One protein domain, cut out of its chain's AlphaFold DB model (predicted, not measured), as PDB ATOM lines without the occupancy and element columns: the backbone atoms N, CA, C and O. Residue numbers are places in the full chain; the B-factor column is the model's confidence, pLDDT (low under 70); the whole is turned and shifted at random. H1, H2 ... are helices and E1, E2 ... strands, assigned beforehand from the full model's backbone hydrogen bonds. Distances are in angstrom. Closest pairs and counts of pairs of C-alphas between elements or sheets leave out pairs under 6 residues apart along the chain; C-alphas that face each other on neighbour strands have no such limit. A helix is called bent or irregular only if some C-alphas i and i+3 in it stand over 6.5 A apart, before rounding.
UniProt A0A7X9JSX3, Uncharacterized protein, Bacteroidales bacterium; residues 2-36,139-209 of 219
ATOM      1  N   ALA A   2     230.640 321.194 307.240       52.59
ATOM      2  CA  ALA A   2     230.929 319.788 307.577       52.59
ATOM      3  C   ALA A   2     231.106 318.854 306.354       52.59
ATOM      4  O   ALA A   2     231.976 317.992 306.362       52.59
ATOM      5  N   ALA A   3     230.353 319.069 305.266       50.22
ATOM      6  CA  ALA A   3     230.443 318.239 304.059       50.22
ATOM      7  C   ALA A   3     231.804 318.328 303.331       50.22
ATOM      8  O   ALA A   3     232.253 317.341 302.759       50.22
ATOM      9  N   ALA A   4     232.498 319.472 303.396       51.69
ATOM     10  CA  ALA A   4     233.810 319.643 302.764       51.69
ATOM     11  C   ALA A   4     234.911 318.828 303.468       51.69
ATOM     12  O   ALA A   4     235.795 318.294 302.806       51.69
ATOM     13  N   PHE A   5     234.821 318.662 304.793       48.31
ATOM     14  CA  PHE A   5     235.737 317.797 305.540       48.31
ATOM     15  C   PHE A   5     235.521 316.316 305.210       48.31
ATOM     16  O   PHE A   5     236.491 315.583 305.047       48.31
ATOM     17  N   VAL A   6     234.268 315.886 305.035       52.03
ATOM     18  CA  VAL A   6     233.933 314.490 304.696       52.03
ATOM     19  C   VAL A   6     234.374 314.124 303.271       52.03
ATOM     20  O   VAL A   6     234.825 313.008 303.045       52.03
ATOM     21  N   ILE A   7     234.333 315.071 302.324       52.00
ATOM     22  CA  ILE A   7     234.818 314.870 300.943       52.00
ATOM     23  C   ILE A   7     236.361 314.839 300.870       52.00
ATOM     24  O   ILE A   7     236.920 314.216 299.971       52.00
ATOM     25  N   LEU A   8     237.066 315.449 301.832       52.03
ATOM     26  CA  LEU A   8     238.534 315.434 301.910       52.03
ATOM     27  C   LEU A   8     239.106 314.214 302.651       52.03
ATOM     28  O   LEU A   8     240.286 313.913 302.488       52.03
ATOM     29  N   PHE A   9     238.319 313.485 303.441       51.62
ATOM     30  CA  PHE A   9     238.806 312.317 304.192       51.62
ATOM     31  C   PHE A   9     239.531 311.261 303.329       51.62
ATOM     32  O   PHE A   9     240.638 310.877 303.701       51.62
ATOM     33  N   PRO A  10     239.024 310.867 302.138       54.91
ATOM     34  CA  PRO A  10     239.725 309.922 301.260       54.91
ATOM     35  C   PRO A  10     241.079 310.438 300.747       54.91
ATOM     36  O   PRO A  10     241.942 309.655 300.360       54.91
ATOM     37  N   THR A  11     241.275 311.761 300.725       61.12
ATOM     38  CA  THR A  11     242.515 312.395 300.244       61.12
ATOM     39  C   THR A  11     243.598 312.430 301.321       61.12
ATOM     40  O   THR A  11     244.786 312.357 301.005       61.12
ATOM     41  N   TRP A  12     243.207 312.443 302.600       68.88
ATOM     42  CA  TRP A  12     244.147 312.400 303.720       68.88
ATOM     43  C   TRP A  12     244.883 311.067 303.813       68.88
ATOM     44  O   TRP A  12     246.078 311.076 304.090       68.88
ATOM     45  N   ASP A  13     244.229 309.948 303.499       66.06
ATOM     46  CA  ASP A  13     244.885 308.637 303.483       66.06
ATOM     47  C   ASP A  13     246.014 308.583 302.446       66.06
ATOM     48  O   ASP A  13     247.079 308.032 302.722       66.06
ATOM     49  N   VAL A  14     245.823 309.198 301.273       69.50
ATOM     50  CA  VAL A  14     246.844 309.273 300.213       69.50
ATOM     51  C   VAL A  14     248.006 310.166 300.641       69.50
ATOM     52  O   VAL A  14     249.168 309.768 300.519       69.50
ATOM     53  N   VAL A  15     247.714 311.356 301.174       70.81
ATOM     54  CA  VAL A  15     248.740 312.300 301.647       70.81
ATOM     55  C   VAL A  15     249.542 311.690 302.796       70.81
ATOM     56  O   VAL A  15     250.772 311.679 302.749       70.81
ATOM     57  N   LEU A  16     248.866 311.121 303.794       80.00
ATOM     58  CA  LEU A  16     249.496 310.501 304.957       80.00
ATOM     59  C   LEU A  16     250.329 309.279 304.562       80.00
ATOM     60  O   LEU A  16     251.480 309.174 304.980       80.00
ATOM     61  N   SER A  17     249.801 308.402 303.702       74.50
ATOM     62  CA  SER A  17     250.560 307.260 303.171       74.50
ATOM     63  C   SER A  17     251.813 307.725 302.436       74.50
ATOM     64  O   SER A  17     252.879 307.155 302.623       74.50
ATOM     65  N   THR A  18     251.719 308.799 301.652       74.75
ATOM     66  CA  THR A  18     252.861 309.350 300.912       74.75
ATOM     67  C   THR A  18     253.933 309.913 301.847       74.75
ATOM     68  O   THR A  18     255.114 309.621 301.669       74.75
ATOM     69  N   LEU A  19     253.540 310.668 302.878       81.12
ATOM     70  CA  LEU A  19     254.469 311.187 303.888       81.12
ATOM     71  C   LEU A  19     255.163 310.055 304.657       81.12
ATOM     72  O   LEU A  19     256.385 310.073 304.823       81.12
ATOM     73  N   ILE A  20     254.399 309.050 305.092       84.31
ATOM     74  CA  ILE A  20     254.942 307.868 305.771       84.31
ATOM     75  C   ILE A  20     255.880 307.105 304.830       84.31
ATOM     76  O   ILE A  20     256.971 306.730 305.237       84.31
ATOM     77  N   TYR A  21     255.507 306.925 303.565       81.81
ATOM     78  CA  TYR A  21     256.323 306.221 302.580       81.81
ATOM     79  C   TYR A  21     257.695 306.873 302.390       81.81
ATOM     80  O   TYR A  21     258.713 306.205 302.555       81.81
ATOM     81  N   TYR A  22     257.751 308.176 302.099       81.62
ATOM     82  CA  TYR A  22     259.032 308.856 301.872       81.62
ATOM     83  C   TYR A  22     259.890 308.943 303.138       81.62
ATOM     84  O   TYR A  22     261.113 308.861 303.046       81.62
ATOM     85  N   SER A  23     259.272 309.064 304.316       85.38
ATOM     86  CA  SER A  23     260.006 309.080 305.589       85.38
ATOM     87  C   SER A  23     260.502 307.696 306.021       85.38
ATOM     88  O   SER A  23     261.574 307.597 306.612       85.38
ATOM     89  N   ALA A  24     259.769 306.624 305.708       86.12
ATOM     90  CA  ALA A  24     260.106 305.255 306.094       86.12
ATOM     91  C   ALA A  24     260.967 304.512 305.056       86.12
ATOM     92  O   ALA A  24     261.686 303.580 305.420       86.12
ATOM     93  N   CYS A  25     260.929 304.916 303.784       83.12
ATOM     94  CA  CYS A  25     261.689 304.307 302.686       83.12
ATOM     95  C   CYS A  25     263.212 304.187 302.943       83.12
ATOM     96  O   CYS A  25     263.790 303.201 302.499       83.12
ATOM     97  N   PRO A  26     263.889 305.081 303.690       83.50
ATOM     98  CA  PRO A  26     265.302 304.883 304.035       83.50
ATOM     99  C   PRO A  26     265.567 303.805 305.101       83.50
ATOM    100  O   PRO A  26     266.703 303.362 305.240       83.50
ATOM    101  N   PHE A  27     264.556 303.406 305.883       84.38
ATOM    102  CA  PHE A  27     264.737 302.594 307.099       84.38
ATOM    103  C   PHE A  27     264.033 301.235 307.059       84.38
ATOM    104  O   PHE A  27     264.474 300.287 307.709       84.38
ATOM    105  N   VAL A  28     262.906 301.141 306.351       80.00
ATOM    106  CA  VAL A  28     262.096 299.918 306.281       80.00
ATOM    107  C   VAL A  28     262.675 298.897 305.307       80.00
ATOM    108  O   VAL A  28     262.819 297.738 305.715       80.00
ATOM    109  N   PRO A  29     262.992 299.267 304.051       78.00
ATOM    110  CA  PRO A  29     263.523 298.322 303.097       78.00
ATOM    111  C   PRO A  29     264.885 297.824 303.546       78.00
ATOM    112  O   PRO A  29     265.767 298.590 303.933       78.00
ATOM    113  N   LYS A  30     265.046 296.513 303.496       84.88
ATOM    114  CA  LYS A  30     266.233 295.830 303.990       84.88
ATOM    115  C   LYS A  30     266.441 294.608 303.125       84.88
ATOM    116  O   LYS A  30     265.495 293.875 302.893       84.88
ATOM    117  N   ALA A  31     267.657 294.384 302.657       92.06
ATOM    118  CA  ALA A  31     268.024 293.152 301.977       92.06
ATOM    119  C   ALA A  31     269.347 292.691 302.576       92.06
ATOM    120  O   ALA A  31     270.397 293.260 302.280       92.06
ATOM    121  N   ILE A  32     269.285 291.720 303.484       94.12
ATOM    122  CA  ILE A  32     270.475 291.162 304.124       94.12
ATOM    123  C   ILE A  32     270.484 289.657 303.931       94.12
ATOM    124  O   ILE A  32     269.522 288.968 304.264       94.12
ATOM    125  N   ILE A  33     271.609 289.165 303.425       95.44
ATOM    126  CA  ILE A  33     271.919 287.747 303.304       95.44
ATOM    127  C   ILE A  33     273.062 287.473 304.277       95.44
ATOM    128  O   ILE A  33     274.167 287.978 304.096       95.44
ATOM    129  N   TYR A  34     272.784 286.711 305.330       95.38
ATOM    130  CA  TYR A  34     273.793 286.272 306.294       95.38
ATOM    131  C   TYR A  34     274.477 284.997 305.801       95.38
ATOM    132  O   TYR A  34     275.700 284.895 305.831       95.38
ATOM    133  N   ASN A  35     273.678 284.042 305.316       94.62
ATOM    134  CA  ASN A  35     274.124 282.745 304.821       94.62
ATOM    135  C   ASN A  35     273.346 282.375 303.548       94.62
ATOM    136  O   ASN A  35     272.182 282.734 303.403       94.62
ATOM    137  N   THR A  36     273.969 281.580 302.681       95.56
ATOM    138  CA  THR A  36     273.333 280.944 301.516       95.56
ATOM    139  C   THR A  36     273.476 279.430 301.610       95.56
ATOM    140  O   THR A  36     274.406 278.954 302.264       95.56
ATOM    141  N   ILE A 139     252.764 289.967 304.794       88.50
ATOM    142  CA  ILE A 139     252.282 291.178 304.128       88.50
ATOM    143  C   ILE A 139     251.435 291.944 305.126       88.50
ATOM    144  O   ILE A 139     250.348 291.500 305.495       88.50
ATOM    145  N   ASN A 140     251.907 293.125 305.494       89.38
ATOM    146  CA  ASN A 140     251.177 294.036 306.357       89.38
ATOM    147  C   ASN A 140     250.676 295.210 305.523       89.38
ATOM    148  O   ASN A 140     251.446 295.831 304.791       89.38
ATOM    149  N   ARG A 141     249.379 295.509 305.617       86.31
ATOM    150  CA  ARG A 141     248.774 296.675 304.965       86.31
ATOM    151  C   ARG A 141     248.368 297.701 306.007       86.31
ATOM    152  O   ARG A 141     247.730 297.353 306.998       86.31
ATOM    153  N   PHE A 142     248.714 298.954 305.760       81.12
ATOM    154  CA  PHE A 142     248.328 300.091 306.584       81.12
ATOM    155  C   PHE A 142     248.073 301.293 305.677       81.12
ATOM    156  O   PHE A 142     248.959 301.687 304.925       81.12
ATOM    157  N   LEU A 143     246.873 301.878 305.739       81.81
ATOM    158  CA  LEU A 143     246.422 302.888 304.772       81.81
ATOM    159  C   LEU A 143     246.619 302.384 303.324       81.81
ATOM    160  O   LEU A 143     246.185 301.280 303.002       81.81
ATOM    161  N   GLN A 144     247.287 303.163 302.467       78.50
ATOM    162  CA  GLN A 144     247.658 302.781 301.097       78.50
ATOM    163  C   GLN A 144     249.056 302.144 301.019       78.50
ATOM    164  O   GLN A 144     249.612 301.993 299.933       78.50
ATOM    165  N   LEU A 145     249.659 301.801 302.159       80.75
ATOM    166  CA  LEU A 145     250.982 301.196 302.230       80.75
ATOM    167  C   LEU A 145     250.885 299.694 302.421       80.75
ATOM    168  O   LEU A 145     250.094 299.183 303.217       80.75
ATOM    169  N   ARG A 146     251.778 298.993 301.737       86.69
ATOM    170  CA  ARG A 146     252.015 297.571 301.898       86.69
ATOM    171  C   ARG A 146     253.476 297.360 302.261       86.69
ATOM    172  O   ARG A 146     254.362 297.817 301.548       86.69
ATOM    173  N   VAL A 147     253.724 296.660 303.358       89.25
ATOM    174  CA  VAL A 147     255.058 296.213 303.754       89.25
ATOM    175  C   VAL A 147     255.120 294.712 303.552       89.25
ATOM    176  O   VAL A 147     254.388 293.970 304.211       89.25
ATOM    177  N   ASN A 148     255.988 294.273 302.645       90.94
ATOM    178  CA  ASN A 148     256.236 292.858 302.412       90.94
ATOM    179  C   ASN A 148     257.538 292.476 303.116       90.94
ATOM    180  O   ASN A 148     258.560 293.142 302.952       90.94
ATOM    181  N   THR A 149     257.500 291.405 303.898       93.06
ATOM    182  CA  THR A 149     258.661 290.842 304.595       93.06
ATOM    183  C   THR A 149     258.834 289.390 304.184       93.06
ATOM    184  O   THR A 149     257.865 288.635 304.155       93.06
ATOM    185  N   GLN A 150     260.054 289.002 303.840       94.81
ATOM    186  CA  GLN A 150     260.435 287.630 303.547       94.81
ATOM    187  C   GLN A 150     261.647 287.281 304.406       94.81
ATOM    188  O   GLN A 150     262.697 287.908 304.301       94.81
ATOM    189  N   ASN A 151     261.496 286.273 305.255       96.38
ATOM    190  CA  ASN A 151     262.555 285.763 306.112       96.38
ATOM    191  C   ASN A 151     262.867 284.321 305.734       96.38
ATOM    192  O   ASN A 151     261.954 283.520 305.537       96.38
ATOM    193  N   ILE A 152     264.150 283.989 305.664       96.94
ATOM    194  CA  ILE A 152     264.623 282.654 305.304       96.94
ATOM    195  C   ILE A 152     265.367 282.074 306.493       96.94
ATOM    196  O   ILE A 152     266.293 282.701 307.007       96.94
ATOM    197  N   TYR A 153     264.964 280.883 306.920       97.56
ATOM    198  CA  TYR A 153     265.497 280.203 308.090       97.56
ATOM    199  C   TYR A 153     266.052 278.832 307.728       97.56
ATOM    200  O   TYR A 153     265.461 278.101 306.935       97.56
ATOM    201  N   ASP A 154     267.136 278.456 308.393       96.50
ATOM    202  CA  ASP A 154     267.556 277.065 308.512       96.50
ATOM    203  C   ASP A 154     266.666 276.382 309.559       96.50
ATOM    204  O   ASP A 154     266.607 276.794 310.719       96.50
ATOM    205  N   ARG A 155     265.924 275.350 309.152       95.25
ATOM    206  CA  ARG A 155     264.980 274.646 310.029       95.25
ATOM    207  C   ARG A 155     265.670 273.734 311.032       95.25
ATOM    208  O   ARG A 155     265.050 273.397 312.038       95.25
ATOM    209  N   SER A 156     266.911 273.322 310.778       92.44
ATOM    210  CA  SER A 156     267.639 272.410 311.667       92.44
ATOM    211  C   SER A 156     268.011 273.076 312.994       92.44
ATOM    212  O   SER A 156     267.998 272.432 314.041       92.44
ATOM    213  N   ASN A 157     268.300 274.377 312.955       93.31
ATOM    214  CA  ASN A 157     268.796 275.160 314.090       93.31
ATOM    215  C   ASN A 157     267.988 276.448 314.350       93.31
ATOM    216  O   ASN A 157     268.259 277.148 315.323       93.31
ATOM    217  N   GLY A 158     267.011 276.776 313.499       93.25
ATOM    218  CA  GLY A 158     266.185 277.983 313.594       93.25
ATOM    219  C   GLY A 158     266.912 279.282 313.228       93.25
ATOM    220  O   GLY A 158     266.384 280.368 313.475       93.25
ATOM    221  N   LYS A 159     268.124 279.212 312.668       95.69
ATOM    222  CA  LYS A 159     268.947 280.386 312.361       95.69
ATOM    223  C   LYS A 159     268.360 281.172 311.189       95.69
ATOM    224  O   LYS A 159     268.090 280.614 310.128       95.69
ATOM    225  N   LEU A 160     268.250 282.491 311.353       96.75
ATOM    226  CA  LEU A 160     267.928 283.412 310.262       96.75
ATOM    227  C   LEU A 160     269.095 283.472 309.263       96.75
ATOM    228  O   LEU A 160     270.213 283.854 309.611       96.75
ATOM    229  N   MET A 161     268.826 283.095 308.018       97.00
ATOM    230  CA  MET A 161     269.789 283.090 306.916       97.00
ATOM    231  C   MET A 161     269.705 284.349 306.069       97.00
ATOM    232  O   MET A 161     270.736 284.848 305.624       97.00
ATOM    233  N   ALA A 162     268.500 284.877 305.865       96.88
ATOM    234  CA  ALA A 162     268.297 286.102 305.111       96.88
ATOM    235  C   ALA A 162     266.986 286.788 305.497       96.88
ATOM    236  O   ALA A 162     266.030 286.141 305.921       96.88
ATOM    237  N   GLU A 163     266.953 288.103 305.326       96.31
ATOM    238  CA  GLU A 163     265.790 288.950 305.562       96.31
ATOM    239  C   GLU A 163     265.682 289.961 304.423       96.31
ATOM    240  O   GLU A 163     266.618 290.724 304.156       96.31
ATOM    241  N   TYR A 164     264.517 289.979 303.790       94.25
ATOM    242  CA  TYR A 164     264.131 290.976 302.814       94.25
ATOM    243  C   TYR A 164     262.871 291.700 303.272       94.25
ATOM    244  O   TYR A 164     261.882 291.085 303.670       94.25
ATOM    245  N   ARG A 165     262.902 293.023 303.202       93.06
ATOM    246  CA  ARG A 165     261.781 293.913 303.462       93.06
ATOM    247  C   ARG A 165     261.675 294.908 302.333       93.06
ATOM    248  O   ARG A 165     262.678 295.478 301.908       93.06
ATOM    249  N   GLU A 166     260.450 295.167 301.922       90.00
ATOM    250  CA  GLU A 166     260.127 296.253 301.012       90.00
ATOM    251  C   GLU A 166     258.859 296.962 301.454       90.00
ATOM    252  O   GLU A 166     258.006 296.401 302.150       90.00
ATOM    253  N   MET A 167     258.742 298.204 301.015       87.06
ATOM    254  CA  MET A 167     257.547 299.006 301.188       87.06
ATOM    255  C   MET A 167     257.036 299.424 299.815       87.06
ATOM    256  O   MET A 167     257.801 299.887 298.973       87.06
ATOM    257  N   ILE A 168     255.736 299.267 299.601       84.25
ATOM    258  CA  ILE A 168     255.028 299.654 298.385       84.25
ATOM    259  C   ILE A 168     253.941 300.649 298.783       84.25
ATOM    260  O   ILE A 168     253.160 300.386 299.698       84.25
ATOM    261  N   ASN A 169     253.879 301.784 298.094       79.31
ATOM    262  CA  ASN A 169     252.762 302.714 298.170       79.31
ATOM    263  C   ASN A 169     251.793 302.437 297.019       79.31
ATOM    264  O   ASN A 169     252.038 302.812 295.873       79.31
ATOM    265  N   GLU A 170     250.687 301.775 297.347       72.94
ATOM    266  CA  GLU A 170     249.635 301.370 296.409       72.94
ATOM    267  C   GLU A 170     248.748 302.554 295.989       72.94
ATOM    268  O   GLU A 170     248.008 302.470 295.015       72.94
ATOM    269  N   GLY A 171     248.847 303.687 296.691       59.50
ATOM    270  CA  GLY A 171     248.095 304.904 296.387       59.50
ATOM    271  C   GLY A 171     248.621 305.691 295.182       59.50
ATOM    272  O   GLY A 171     248.023 306.704 294.828       59.50
ATOM    273  N   TYR A 172     249.730 305.256 294.569       53.25
ATOM    274  CA  TYR A 172     250.397 305.918 293.438       53.25
ATOM    275  C   TYR A 172     250.057 305.298 292.065       53.25
ATOM    276  O   TYR A 172     250.730 305.580 291.075       53.25
ATOM    277  N   GLU A 173     249.010 304.470 291.983       50.53
ATOM    278  CA  GLU A 173     248.512 303.944 290.708       50.53
ATOM    279  C   GLU A 173     247.864 305.075 289.891       50.53
ATOM    280  O   GLU A 173     246.710 305.433 290.124       50.53
ATOM    281  N   GLY A 174     248.597 305.647 288.922       42.88
ATOM    282  CA  GLY A 174     247.959 306.417 287.846       42.88
ATOM    283  C   GLY A 174     248.671 307.624 287.228       42.88
ATOM    284  O   GLY A 174     248.115 308.156 286.270       42.88
ATOM    285  N   TRP A 175     249.852 308.088 287.665       43.38
ATOM    286  CA  TRP A 175     250.454 309.255 286.987       43.38
ATOM    287  C   TRP A 175     251.976 309.386 287.084       43.38
ATOM    288  O   TRP A 175     252.563 309.355 288.160       43.38
ATOM    289  N   THR A 176     252.613 309.596 285.929       42.38
ATOM    290  CA  THR A 176     254.071 309.662 285.745       42.38
ATOM    291  C   THR A 176     254.684 311.057 285.914       42.38
ATOM    292  O   THR A 176     255.897 311.178 285.780       42.38
ATOM    293  N   TRP A 177     253.914 312.117 286.210       40.50
ATOM    294  CA  TRP A 177     254.474 313.484 286.231       40.50
ATOM    295  C   TRP A 177     253.984 314.439 287.337       40.50
ATOM    296  O   TRP A 177     254.631 315.464 287.541       40.50
ATOM    297  N   ALA A 178     252.934 314.124 288.106       39.12
ATOM    298  CA  ALA A 178     252.586 314.867 289.327       39.12
ATOM    299  C   ALA A 178     251.637 314.058 290.238       39.12
ATOM    300  O   ALA A 178     250.621 313.564 289.750       39.12
ATOM    301  N   PRO A 179     251.888 313.941 291.556       44.62
ATOM    302  CA  PRO A 179     250.898 313.415 292.486       44.62
ATOM    303  C   PRO A 179     249.835 314.489 292.724       44.62
ATOM    304  O   PRO A 179     250.094 315.480 293.402       44.62
ATOM    305  N   VAL A 180     248.628 314.310 292.188       46.25
ATOM    306  CA  VAL A 180     247.471 315.107 292.616       46.25
ATOM    307  C   VAL A 180     246.646 314.230 293.561       46.25
ATOM    308  O   VAL A 180     245.812 313.453 293.101       46.25
ATOM    309  N   PRO A 181     246.864 314.319 294.887       47.47
ATOM    310  CA  PRO A 181     246.307 313.387 295.874       47.47
ATOM    311  C   PRO A 181     244.781 313.498 296.057       47.47
ATOM    312  O   PRO A 181     244.204 312.802 296.889       47.47
ATOM    313  N   PHE A 182     244.112 314.375 295.305       50.22
ATOM    314  CA  PHE A 182     242.742 314.795 295.588       50.22
ATOM    315  C   PHE A 182     241.646 313.989 294.864       50.22
ATOM    316  O   PHE A 182     240.488 314.050 295.275       50.22
ATOM    317  N   PHE A 183     241.979 313.205 293.828       50.12
ATOM    318  CA  PHE A 183     240.976 312.595 292.932       50.12
ATOM    319  C   PHE A 183     241.075 311.075 292.733       50.12
ATOM    320  O   PHE A 183     240.318 310.522 291.939       50.12
ATOM    321  N   ASN A 184     241.922 310.357 293.480       48.66
ATOM    322  CA  ASN A 184     242.075 308.900 293.311       48.66
ATOM    323  C   ASN A 184     240.777 308.097 293.578       48.66
ATOM    324  O   ASN A 184     240.624 306.982 293.085       48.66
ATOM    325  N   TRP A 185     239.809 308.669 294.303       48.81
ATOM    326  CA  TRP A 185     238.486 308.082 294.559       48.81
ATOM    327  C   TRP A 185     237.505 308.199 293.378       48.81
ATOM    328  O   TRP A 185     236.485 307.511 293.383       48.81
ATOM    329  N   LEU A 186     237.804 308.998 292.342       46.97
ATOM    330  CA  LEU A 186     236.993 309.082 291.115       46.97
ATOM    331  C   LEU A 186     237.115 307.836 290.218       46.97
ATOM    332  O   LEU A 186     236.603 307.822 289.102       46.97
ATOM    333  N   GLY A 187     237.775 306.772 290.687       44.91
ATOM    334  CA  GLY A 187     237.776 305.483 289.999       44.91
ATOM    335  C   GLY A 187     238.492 305.502 288.651       44.91
ATOM    336  O   GLY A 187     238.269 304.603 287.845       44.91
ATOM    337  N   LEU A 188     239.388 306.468 288.413       44.44
ATOM    338  CA  LEU A 188     240.283 306.509 287.251       44.44
ATOM    339  C   LEU A 188     241.394 305.448 287.377       44.44
ATOM    340  O   LEU A 188     242.572 305.728 287.183       44.44
ATOM    341  N   LYS A 189     241.015 304.208 287.698       43.84
ATOM    342  CA  LYS A 189     241.853 303.028 287.514       43.84
ATOM    343  C   LYS A 189     241.904 302.757 286.021       43.84
ATOM    344  O   LYS A 189     241.142 301.947 285.493       43.84
ATOM    345  N   TRP A 190     242.750 303.497 285.315       38.06
ATOM    346  CA  TRP A 190     243.064 303.137 283.945       38.06
ATOM    347  C   TRP A 190     243.672 301.742 283.966       38.06
ATOM    348  O   TRP A 190     244.549 301.435 284.768       38.06
ATOM    349  N   ASN A 191     243.100 300.895 283.120       33.00
ATOM    350  CA  ASN A 191     243.329 299.466 283.015       33.00
ATOM    351  C   ASN A 191     244.768 299.207 282.531       33.00
ATOM    352  O   ASN A 191     244.999 298.886 281.370       33.00
ATOM    353  N   MET A 192     245.752 299.419 283.400       31.14
ATOM    354  CA  MET A 192     247.133 299.015 283.190       31.14
ATOM    355  C   MET A 192     247.430 297.905 284.184       31.14
ATOM    356  O   MET A 192     247.469 298.098 285.393       31.14
ATOM    357  N   THR A 193     247.643 296.718 283.638       31.42
ATOM    358  CA  THR A 193     248.042 295.461 284.280       31.42
ATOM    359  C   THR A 193     249.447 295.503 284.900       31.42
ATOM    360  O   THR A 193     250.131 294.487 284.985       31.42
ATOM    361  N   SER A 194     249.906 296.675 285.329       37.19
ATOM    362  CA  SER A 194     251.218 296.882 285.934       37.19
ATOM    363  C   SER A 194     251.009 297.253 287.394       37.19
ATOM    364  O   SER A 194     250.274 298.192 287.673       37.19
ATOM    365  N   TYR A 195     251.641 296.512 288.304       42.22
ATOM    366  CA  TYR A 195     251.759 296.819 289.732       42.22
ATOM    367  C   TYR A 195     252.388 298.216 289.918       42.22
ATOM    368  O   TYR A 195     253.598 298.347 290.088       42.22
ATOM    369  N   GLY A 196     251.586 299.268 289.783       47.28
ATOM    370  CA  GLY A 196     252.030 300.649 289.613       47.28
ATOM    371  C   GLY A 196     251.999 301.423 290.919       47.28
ATOM    372  O   GLY A 196     251.277 302.403 291.024       47.28
ATOM    373  N   GLY A 197     252.757 300.979 291.917       59.38
ATOM    374  CA  GLY A 197     253.008 301.741 293.141       59.38
ATOM    375  C   GLY A 197     254.453 302.231 293.192       59.38
ATOM    376  O   GLY A 197     255.335 301.621 292.587       59.38
ATOM    377  N   ALA A 198     254.727 303.304 293.938       67.88
ATOM    378  CA  ALA A 198     256.110 303.602 294.306       67.88
ATOM    379  C   ALA A 198     256.603 302.461 295.213       67.88
ATOM    380  O   ALA A 198     255.929 302.132 296.191       67.88
ATOM    381  N   SER A 199     257.736 301.838 294.878       75.69
ATOM    382  CA  SER A 199     258.340 300.784 295.699       75.69
ATOM    383  C   SER A 199     259.721 301.189 296.204       75.69
ATOM    384  O   SER A 199     260.475 301.877 295.513       75.69
ATOM    385  N   CYS A 200     260.025 300.801 297.438       80.25
ATOM    386  CA  CYS A 200     261.347 300.908 298.028       80.25
ATOM    387  C   CYS A 200     261.768 299.511 298.512       80.25
ATOM    388  O   CYS A 200     261.102 298.970 299.405       80.25
ATOM    389  N   PRO A 201     262.850 298.923 297.960       80.50
ATOM    390  CA  PRO A 201     263.705 299.465 296.889       80.50
ATOM    391  C   PRO A 201     262.958 299.633 295.548       80.50
ATOM    392  O   PRO A 201     261.965 298.954 295.326       80.50
ATOM    393  N   GLU A 202     263.449 300.510 294.656       73.75
ATOM    394  CA  GLU A 202     262.786 300.882 293.378       73.75
ATOM    395  C   GLU A 202     262.427 299.676 292.494       73.75
ATOM    396  O   GLU A 202     261.433 299.689 291.769       73.75
ATOM    397  N   ARG A 203     263.235 298.613 292.570       78.00
ATOM    398  CA  ARG A 203     262.931 297.313 291.976       78.00
ATOM    399  C   ARG A 203     262.735 296.293 293.085       78.00
ATOM    400  O   ARG A 203     263.706 295.892 293.729       78.00
ATOM    401  N   SER A 204     261.490 295.862 293.260       82.12
ATOM    402  CA  SER A 204     261.149 294.754 294.147       82.12
ATOM    403  C   SER A 204     261.897 293.485 293.735       82.12
ATOM    404  O   SER A 204     261.884 293.092 292.568       82.12
ATOM    405  N   LYS A 205     262.523 292.830 294.714       86.00
ATOM    406  CA  LYS A 205     263.057 291.468 294.600       86.00
ATOM    407  C   LYS A 205     262.227 290.452 295.381       86.00
ATOM    408  O   LYS A 205     262.644 289.311 295.514       86.00
ATOM    409  N   PHE A 206     261.069 290.837 295.917       85.94
ATOM    410  CA  PHE A 206     260.341 290.027 296.897       85.94
ATOM    411  C   PHE A 206     260.020 288.603 296.426       85.94
ATOM    412  O   PHE A 206     260.065 287.666 297.218       85.94
ATOM    413  N   LEU A 207     259.697 288.437 295.139       82.75
ATOM    414  CA  LEU A 207     259.353 287.137 294.559       82.75
ATOM    415  C   LEU A 207     260.568 286.296 294.148       82.75
ATOM    416  O   LEU A 207     260.402 285.100 293.939       82.75
ATOM    417  N   ASP A 208     261.755 286.896 294.047       88.62
ATOM    418  CA  ASP A 208     262.976 286.238 293.566       88.62
ATOM    419  C   ASP A 208     264.075 286.130 294.636       88.62
ATOM    420  O   ASP A 208     265.019 285.355 294.470       88.62
ATOM    421  N   PHE A 209     263.979 286.891 295.730       91.81
ATOM    422  CA  PHE A 209     265.019 287.003 296.756       91.81
ATOM    423  C   PHE A 209     265.394 285.643 297.348       91.81
ATOM    424  O   PHE A 209     266.575 285.377 297.582       91.81
TER     425      PHE A 209
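AT A GLANCE: This is residues 2 to 36 and 139 to 209 of the 219 residues of an uncharacterized protein of Bacteroidales bacterium (UniProt A0A7X9JSX3). A long, narrow sheet is built on the hairpin of E3 and E4, with short strands E1, E2 and E5 at its edges; the long kinked helix H1 packs over one end with its residues 13 to 24, and its first residues run on past the sheet. A wide loop, residues 170 to 197, joins E4 to E5. The printed part has 106 residues with one named helix and five named strands; along the chain H1 comes first, then E1, E2, E3, E4 and E5; the class is mixed, helices and strands, and the sheet is branched, with the antiparallel neighbour pairs E1 and E4, E2 and E3, E3 and E4, and E4 and E5. It is loose, with a radius of gyration of the C-alphas of 17.1 A, and only just elongated, spanning 59 by 30 by 21 A.

HOW THE PARTS SIT: H1, residues 2 to 24, is on the sheet at a height of 8.2 A, over E4, residues 160 to 169, and slantwise to it at 34 degrees on the local plane; their closest C-alphas, of Tyr 21 and Asn 169, are 6.7 A apart. In H1, 15 of 19 O i to N i+4 pairs are within hydrogen-bond range. E1, residues 30 to 33, and E5, residues 198 to 200, lie on one side of E4, with N 32 to O 163 at 2.9 A and N 169 to O 198 at 2.8 A. On the other side is E3, residues 145 to 154, with N 150 to O 164 at 2.8 A. E2, residues 139 to 142, pairs with E3, N 140 to O 147 at 2.9 A. E2 E3 E4 E5 form a meander, each strand the antiparallel neighbour of the one before.

IN THESE COORDINATES: H1 begins at C-alpha 2 (230.929, 319.788, 307.577) and measures 32.6 A; it has a kink of 46 degrees near residue 10 and is only just irregular, C-alphas 7 and 10 being 7.0 A apart. E1 measures 9.9 A, E2 10.1 A, E3 29.9 A and E4 27.4 A. E5, 7.0 A, ends at C-alpha 200 (261.347, 300.908, 298.028).

THE WHOLE: The farthest C-alphas, of Ala 2 and Ser 156, are 60.1 A apart. Residues 37 to 138 are not printed, a gap of 23.6 A between C-alphas 36 and 139. The link E4 to E5 is long. Residues 2 to 14 and 171 to 198 have pLDDT under 70.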